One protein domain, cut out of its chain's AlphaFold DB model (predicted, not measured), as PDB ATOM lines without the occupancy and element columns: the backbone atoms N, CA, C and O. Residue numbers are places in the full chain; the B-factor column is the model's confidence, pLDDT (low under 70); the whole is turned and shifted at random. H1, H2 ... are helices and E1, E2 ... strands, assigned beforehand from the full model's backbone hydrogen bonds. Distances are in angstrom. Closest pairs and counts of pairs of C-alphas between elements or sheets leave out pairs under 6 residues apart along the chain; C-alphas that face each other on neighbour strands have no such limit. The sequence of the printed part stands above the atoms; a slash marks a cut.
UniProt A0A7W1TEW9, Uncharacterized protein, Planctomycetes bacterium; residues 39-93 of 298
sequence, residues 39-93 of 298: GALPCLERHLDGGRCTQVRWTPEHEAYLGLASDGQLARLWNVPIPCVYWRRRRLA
ATOM      1  N   GLY A  39      -7.474  32.047 -13.932       86.81
ATOM      2  CA  GLY A  39      -8.037  31.935 -12.584       86.81
ATOM      3  C   GLY A  39      -9.199  32.887 -12.292       86.81
ATOM      4  O   GLY A  39      -9.844  32.732 -11.264       86.81
ATOM      5  N   ALA A  40      -9.463  33.861 -13.167       88.88
ATOM      6  CA  ALA A  40     -10.645  34.720 -13.077       88.88
ATOM      7  C   ALA A  40     -11.893  34.068 -13.700       88.88
ATOM      8  O   ALA A  40     -12.997  34.574 -13.513       88.88
ATOM      9  N   LEU A  41     -11.725  32.965 -14.440       87.31
ATOM     10  CA  LEU A  41     -12.842  32.170 -14.937       87.31
ATOM     11  C   LEU A  41     -13.487  31.369 -13.793       87.31
ATOM     12  O   LEU A  41     -12.783  30.950 -12.868       87.31
ATOM     13  N   PRO A  42     -14.809  31.126 -13.846       88.12
ATOM     14  CA  PRO A  42     -15.479  30.276 -12.868       88.12
ATOM     15  C   PRO A  42     -14.933  28.845 -12.920       88.12
ATOM     16  O   PRO A  42     -14.466  28.382 -13.956       88.12
ATOM     17  N   CYS A  43     -15.023  28.114 -11.808       88.94
ATOM     18  CA  CYS A  43     -14.678  26.693 -11.806       88.94
ATOM     19  C   CYS A  43     -15.549  25.922 -12.810       88.94
ATOM     20  O   CYS A  43     -16.744  26.189 -12.942       88.94
ATOM     21  N   LEU A  44     -14.958  24.938 -13.487       88.12
ATOM     22  CA  LEU A  44     -15.679  24.122 -14.462       88.12
ATOM     23  C   LEU A  44     -16.684  23.204 -13.753       88.12
ATOM     24  O   LEU A  44     -16.349  22.552 -12.762       88.12
ATOM     25  N   GLU A  45     -17.900  23.103 -14.293       84.75
ATOM     26  CA  GLU A  45     -18.905  22.158 -13.802       84.75
ATOM     27  C   GLU A  45     -18.433  20.715 -14.034       84.75
ATOM     28  O   GLU A  45     -17.975  20.351 -15.127       84.75
ATOM     29  N   ARG A  46     -18.551  19.878 -12.997       85.50
ATOM     30  CA  ARG A  46     -18.105  18.480 -13.009       85.50
ATOM     31  C   ARG A  46     -19.255  17.552 -12.672       85.50
ATOM     32  O   ARG A  46     -19.883  17.709 -11.629       85.50
ATOM     33  N   HIS A  47     -19.440  16.534 -13.496       81.50
ATOM     34  CA  HIS A  47     -20.251  15.380 -13.151       81.50
ATOM     35  C   HIS A  47     -19.388  14.359 -12.407       81.50
ATOM     36  O   HIS A  47     -18.287  14.016 -12.860       81.50
ATOM     37  N   LEU A  48     -19.869  13.904 -11.251       76.88
ATOM     38  CA  LEU A  48     -19.175  12.944 -10.399       76.88
ATOM     39  C   LEU A  48     -19.994  11.655 -10.320       76.88
ATOM     40  O   LEU A  48     -21.089  11.673  -9.774       76.88
ATOM     41  N   ASP A  49     -19.422  10.536 -10.766       67.25
ATOM     42  CA  ASP A  49     -19.979   9.200 -10.530       67.25
ATOM     43  C   ASP A  49     -19.085   8.452  -9.541       67.25
ATOM     44  O   ASP A  49     -17.901   8.208  -9.801       67.25
ATOM     45  N   GLY A  50     -19.627   8.119  -8.365       70.31
ATOM     46  CA  GLY A  50     -18.888   7.402  -7.319       70.31
ATOM     47  C   GLY A  50     -17.607   8.119  -6.865       70.31
ATOM     48  O   GLY A  50     -16.586   7.476  -6.633       70.31
ATOM     49  N   GLY A  51     -17.623   9.456  -6.816       65.94
ATOM     50  CA  GLY A  51     -16.472  10.278  -6.417       65.94
ATOM     51  C   GLY A  51     -15.408  10.483  -7.503       65.94
ATOM     52  O   GLY A  51     -14.422  11.181  -7.265       65.94
ATOM     53  N   ARG A  52     -15.593   9.927  -8.708       59.97
ATOM     54  CA  ARG A  52     -14.713  10.161  -9.862       59.97
ATOM     55  C   ARG A  52     -15.361  11.137 -10.832       59.97
ATOM     56  O   ARG A  52     -16.526  10.997 -11.181       59.97
ATOM     57  N   CYS A  53     -14.583  12.114 -11.289       70.06
ATOM     58  CA  CYS A  53     -15.023  13.046 -12.321       70.06
ATOM     59  C   CYS A  53     -15.130  12.311 -13.662       70.06
ATOM     60  O   CYS A  53     -14.104  11.986 -14.263       70.06
ATOM     61  N   THR A  54     -16.354  12.041 -14.116       71.38
ATOM     62  CA  THR A  54     -16.629  11.334 -15.378       71.38
ATOM     63  C   THR A  54     -16.791  12.298 -16.544       71.38
ATOM     64  O   THR A  54     -16.333  12.013 -17.652       71.38
ATOM     65  N   GLN A  55     -17.344  13.485 -16.286       80.31
ATOM     66  CA  GLN A  55     -17.552  14.510 -17.303       80.31
ATOM     67  C   GLN A  55     -17.260  15.906 -16.750       80.31
ATOM     68  O   GLN A  55     -17.579  16.222 -15.608       80.31
ATOM     69  N   VAL A  56     -16.637  16.745 -17.577       87.56
ATOM     70  CA  VAL A  56     -16.391  18.164 -17.295       87.56
ATOM     71  C   VAL A  56     -17.029  18.967 -18.415       87.56
ATOM     72  O   VAL A  56     -16.812  18.654 -19.591       87.56
ATOM     73  N   ARG A  57     -17.815  19.985 -18.065       89.44
ATOM     74  CA  ARG A  57     -18.440  20.878 -19.041       89.44
ATOM     75  C   ARG A  57     -17.478  22.010 -19.391       89.44
ATOM     76  O   ARG A  57     -17.305  22.942 -18.618       89.44
ATOM     77  N   TRP A  58     -16.839  21.904 -20.551       85.19
ATOM     78  CA  TRP A  58     -15.863  22.883 -21.037       85.19
ATOM     79  C   TRP A  58     -16.539  24.083 -21.697       85.19
ATOM     80  O   TRP A  58     -17.497  23.908 -22.448       85.19
ATOM     81  N   THR A  59     -16.011  25.285 -21.455       87.38
ATOM     82  CA  THR A  59     -16.391  26.496 -22.197       87.38
ATOM     83  C   THR A  59     -15.265  26.915 -23.151       87.38
ATOM     84  O   THR A  59     -14.096  26.644 -22.853       87.38
ATOM     85  N   PRO A  60     -15.574  27.607 -24.266       81.25
ATOM     86  CA  PRO A  60     -14.555  28.098 -25.202       81.25
ATOM     87  C   PRO A  60     -13.482  28.974 -24.534       81.25
ATOM     88  O   PRO A  60     -12.309  28.927 -24.896       81.25
ATOM     89  N   GLU A  61     -13.866  29.729 -23.504       78.56
ATOM     90  CA  GLU A  61     -12.965  30.581 -22.722       78.56
ATOM     91  C   GLU A  61     -11.913  29.771 -21.960       78.56
ATOM     92  O   GLU A  61     -10.755  30.174 -21.908       78.56
ATOM     93  N   HIS A  62     -12.283  28.610 -21.411       82.50
ATOM     94  CA  HIS A  62     -11.348  27.706 -20.737       82.50
ATOM     95  C   HIS A  62     -10.419  27.011 -21.735       82.50
ATOM     96  O   HIS A  62      -9.228  26.833 -21.473       82.50
ATOM     97  N   GLU A  63     -10.945  26.639 -22.901       82.88
ATOM     98  CA  GLU A  63     -10.172  25.972 -23.951       82.88
ATOM     99  C   GLU A  63      -9.064  26.855 -24.517       82.88
ATOM    100  O   GLU A  63      -7.980  26.349 -24.803       82.88
ATOM    101  N   ALA A  64      -9.289  28.170 -24.576       80.12
ATOM    102  CA  ALA A  64      -8.297  29.145 -25.023       80.12
ATOM    103  C   ALA A  64      -7.001  29.141 -24.187       80.12
ATOM    104  O   ALA A  64      -5.954  29.565 -24.676       80.12
ATOM    105  N   TYR A  65      -7.044  28.661 -22.939       78.62
ATOM    106  CA  TYR A  65      -5.872  28.584 -22.060       78.62
ATOM    107  C   TYR A  65      -5.126  27.245 -22.140       78.62
ATOM    108  O   TYR A  65      -3.988  27.154 -21.666       78.62
ATOM    109  N   LEU A  66      -5.719  26.206 -22.740       75.19
ATOM    110  CA  LEU A  66      -5.089  24.891 -22.861       75.19
ATOM    111  C   LEU A  66      -3.827  24.983 -23.733       75.19
ATOM    112  O   LEU A  66      -3.860  25.465 -24.860       75.19
ATOM    113  N   GLY A  67      -2.688  24.531 -23.201       67.88
ATOM    114  CA  GLY A  67      -1.389  24.623 -23.880       67.88
ATOM    115  C   GLY A  67      -0.649  25.957 -23.689       67.88
ATOM    116  O   GLY A  67       0.555  26.005 -23.941       67.88
ATOM    117  N   LEU A  68      -1.305  27.004 -23.166       73.38
ATOM    118  CA  LEU A  68      -0.663  28.273 -22.768       73.38
ATOM    119  C   LEU A  68      -0.097  28.249 -21.339       73.38
ATOM    120  O   LEU A  68       0.738  29.083 -20.993       73.38
ATOM    121  N   ALA A  69      -0.546  27.299 -20.520       70.50
ATOM    122  CA  ALA A  69      -0.034  26.998 -19.186       70.50
ATOM    123  C   ALA A  69      -0.104  25.484 -18.934       70.50
ATOM    124  O   ALA A  69      -0.787  24.760 -19.662       70.50
ATOM    125  N   SER A  70       0.608  24.981 -17.920       79.31
ATOM    126  CA  SER A  70       0.632  23.537 -17.660       79.31
ATOM    127  C   SER A  70      -0.744  22.995 -17.267       79.31
ATOM    128  O   SER A  70      -1.475  23.628 -16.502       79.31
ATOM    129  N   ASP A  71      -1.053  21.776 -17.724       81.38
ATOM    130  CA  ASP A  71      -2.320  21.091 -17.431       81.38
ATOM    131  C   ASP A  71      -2.594  21.041 -15.911       81.38
ATOM    132  O   ASP A  71      -3.729  21.198 -15.474       81.38
ATOM    133  N   GLY A  72      -1.546  20.903 -15.087       78.00
ATOM    134  CA  GLY A  72      -1.654  20.897 -13.625       78.00
ATOM    135  C   GLY A  72      -1.955  22.262 -12.993       78.00
ATOM    136  O   GLY A  72      -2.652  22.318 -11.982       78.00
ATOM    137  N   GLN A  73      -1.456  23.363 -13.563       82.12
ATOM    138  CA  GLN A  73      -1.775  24.713 -13.084       82.12
ATOM    139  C   GLN A  73      -3.230  25.066 -13.399       82.12
ATOM    140  O   GLN A  73      -3.950  25.521 -12.515       82.12
ATOM    141  N   LEU A  74      -3.675  24.789 -14.625       82.12
ATOM    142  CA  LEU A  74      -5.053  25.025 -15.057       82.12
ATOM    143  C   LEU A  74      -6.052  24.148 -14.288       82.12
ATOM    144  O   LEU A  74      -7.073  24.637 -13.818       82.12
ATOM    145  N   ALA A  75      -5.710  22.875 -14.061       86.19
ATOM    146  CA  ALA A  75      -6.511  21.954 -13.258       86.19
ATOM    147  C   ALA A  75      -6.792  22.477 -11.841       86.19
ATOM    148  O   ALA A  75      -7.911  22.368 -11.345       86.19
ATOM    149  N   ARG A  76      -5.780  23.076 -11.199       86.75
ATOM    150  CA  ARG A  76      -5.923  23.674  -9.865       86.75
ATOM    151  C   ARG A  76      -6.806  24.916  -9.887       86.75
ATOM    152  O   ARG A  76      -7.636  25.057  -8.998       86.75
ATOM    153  N   LEU A  77      -6.637  25.784 -10.885       87.50
ATOM    154  CA  LEU A  77      -7.418  27.020 -11.011       87.50
ATOM    155  C   LEU A  77      -8.908  26.739 -11.221       87.50
ATOM    156  O   LEU A  77      -9.742  27.408 -10.629       87.50
ATOM    157  N   TRP A  78      -9.237  25.721 -12.015       89.62
ATOM    158  CA  TRP A  78     -10.626  25.401 -12.363       89.62
ATOM    159  C   TRP A  78     -11.231  24.280 -11.519       89.62
ATOM    160  O   TRP A  78     -12.328  23.814 -11.820       89.62
ATOM    161  N   ASN A  79     -10.508  23.839 -10.482       87.88
ATOM    162  CA  ASN A  79     -10.891  22.757  -9.581       87.88
ATOM    163  C   ASN A  79     -11.316  21.482 -10.332       87.88
ATOM    164  O   ASN A  79     -12.364  20.906 -10.058       87.88
ATOM    165  N   VAL A  80     -10.512  21.011 -11.284       88.25
ATOM    166  CA  VAL A  80     -10.760  19.766 -12.032       88.25
ATOM    167  C   VAL A  80      -9.578  18.808 -11.894       88.25
ATOM    168  O   VAL A  80      -8.444  19.252 -11.717       88.25
ATOM    169  N   PRO A  81      -9.782  17.482 -11.990       86.50
ATOM    170  CA  PRO A  81      -8.662  16.549 -12.002       86.50
ATOM    171  C   PRO A  81      -7.724  16.801 -13.190       86.50
ATOM    172  O   PRO A  81      -8.173  16.995 -14.321       86.50
ATOM    173  N   ILE A  82      -6.412  16.718 -12.947       83.75
ATOM    174  CA  ILE A  82      -5.368  16.894 -13.976       83.75
ATOM    175  C   ILE A  82      -5.622  16.024 -15.227       83.75
ATOM    176  O   ILE A  82      -5.497  16.550 -16.337       83.75
ATOM    177  N   PRO A  83      -6.041  14.741 -15.111       82.06
ATOM    178  CA  PRO A  83      -6.342  13.921 -16.285       82.06
ATOM    179  C   PRO A  83      -7.437  14.501 -17.191       82.06
ATOM    180  O   PRO A  83      -7.357  14.339 -18.405       82.06
ATOM    181  N   CYS A  84      -8.436  15.209 -16.654       85.94
ATOM    182  CA  CYS A  84      -9.518  15.791 -17.453       85.94
ATOM    183  C   CYS A  84      -9.004  16.907 -18.376       85.94
ATOM    184  O   CYS A  84      -9.361  16.942 -19.554       85.94
ATOM    185  N   VAL A  85      -8.123  17.775 -17.863       84.00
ATOM    186  CA  VAL A  85      -7.460  18.841 -18.638       84.00
ATOM    187  C   VAL A  85      -6.553  18.236 -19.708       84.00
ATOM    188  O   VAL A  85      -6.625  18.613 -20.878       84.00
ATOM    189  N   TYR A  86      -5.765  17.227 -19.326       79.19
ATOM    190  CA  TYR A  86      -4.891  16.486 -20.233       79.19
ATOM    191  C   TYR A  86      -5.662  15.862 -21.408       79.19
ATOM    192  O   TYR A  86      -5.284  16.038 -22.569       79.19
ATOM    193  N   TRP A  87      -6.758  15.147 -21.129       82.69
ATOM    194  CA  TRP A  87      -7.556  14.495 -22.167       82.69
ATOM    195  C   TRP A  87      -8.293  15.504 -23.042       82.69
ATOM    196  O   TRP A  87      -8.361  15.293 -24.253       82.69
ATOM    197  N   ARG A  88      -8.798  16.614 -22.479       83.31
ATOM    198  CA  ARG A  88      -9.417  17.678 -23.284       83.31
ATOM    199  C   ARG A  88      -8.405  18.301 -24.239       83.31
ATOM    200  O   ARG A  88      -8.674  18.345 -25.436       83.31
ATOM    201  N   ARG A  89      -7.219  18.673 -23.747       84.56
ATOM    202  CA  ARG A  89      -6.118  19.198 -24.569       84.56
ATOM    203  C   ARG A  89      -5.764  18.243 -25.712       84.56
ATOM    204  O   ARG A  89      -5.638  18.674 -26.854       84.56
ATOM    205  N   ARG A  90      -5.647  16.939 -25.427       72.44
ATOM    206  CA  ARG A  90      -5.351  15.919 -26.451       72.44
ATOM    207  C   ARG A  90      -6.474  15.730 -27.468       72.44
ATOM    208  O   ARG A  90      -6.167  15.539 -28.637       72.44
ATOM    209  N   ARG A  91      -7.744  15.788 -27.051       76.94
ATOM    210  CA  ARG A  91      -8.901  15.723 -27.968       76.94
ATOM    211  C   ARG A  91      -8.957  16.923 -28.913       76.94
ATOM    212  O   ARG A  91      -9.374  16.760 -30.048       76.94
ATOM    213  N   LEU A  92      -8.496  18.086 -28.456       73.75
ATOM    214  CA  LEU A  92      -8.342  19.297 -29.268       73.75
ATOM    215  C   LEU A  92      -7.018  19.333 -30.055       73.75
ATOM    216  O   LEU A  92      -6.692  20.354 -30.650       73.75
ATOM    217  N   ALA A  93      -6.235  18.247 -30.033       71.56
ATOM    218  CA  ALA A  93      -4.926  18.139 -30.681       71.56
ATOM    219  C   ALA A  93      -3.926  19.256 -30.307       71.56
ATOM    220  O   ALA A  93      -2.974  19.525 -31.037       71.56
TER     221      ALA A  93
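Overview. This is residues 39 to 93 of the 298 residues of an uncharacterized protein of Planctomycetes bacterium (UniProt A0A7W1TEW9). A two-strand hairpin, E1 and E2, makes one end of the longest axis, and toward the other end lie three helices among stretches with no named element, such as residues 39 to 45 and 64 to 70; H2 and H3 touch at a steep angle, and the short H1 is close to H3 but not clearly touching it. The printed part has 55 residues, with two named strands followed by three named helices, in the order E1, E2, H1, H2, H3. The sheet, in the order E1 - E2, is antiparallel, and the class is mixed, helices and strands. The whole is compact, with a radius of gyration of the C-alphas of 10.4 A and spans of 32 by 25 by 18 A.

Along the chain. Start at Gly 39 and go along to C-alpha 46 at (-18.105, 18.480, -13.009), where E1, residues 46 to 49, begins and runs 9.8 A. E2, residues 52 to 56, runs 11.1 A. Next come H1, residues 60 to 63, 5.0 A long, and H2, residues 71 to 77, 10.1 A long. H3, residues 82 to 91, runs 14.5 A to C-alpha 91 at (-8.901, 15.723, -27.968).

Arrangement. In the hairpin of E1 and E2, look for N 47 and O 55 at 2.8 A and N 54 and O 47 at 3.0 A, both within hydrogen-bond range. The closest C-alphas of E2 and H3, Val 56 and Cys 84, are 7.3 A apart. H2 and H3 touch, their closest C-alphas being those of Ala 75 and Ile 82 at 5.2 A; they run opposite ways at a steep tilt of 58 degrees. H1 and H3 are close but not clearly touching, with the C-alphas of Glu 63 and Arg 89 closest at 7.9 A. H1 and H2 are apart. In H2 and H3 every O i to N i+4 pair is within hydrogen-bond range; H1 is too short for such a pair.

Size, cuts and confidence. The C-alphas of Gly 50 and Leu 68 are the two farthest apart, 31.7 A. The printed part has no cut, and no link is long. Confidence is low, under 70, at residue 49, residues 51 to 52 and residue 67.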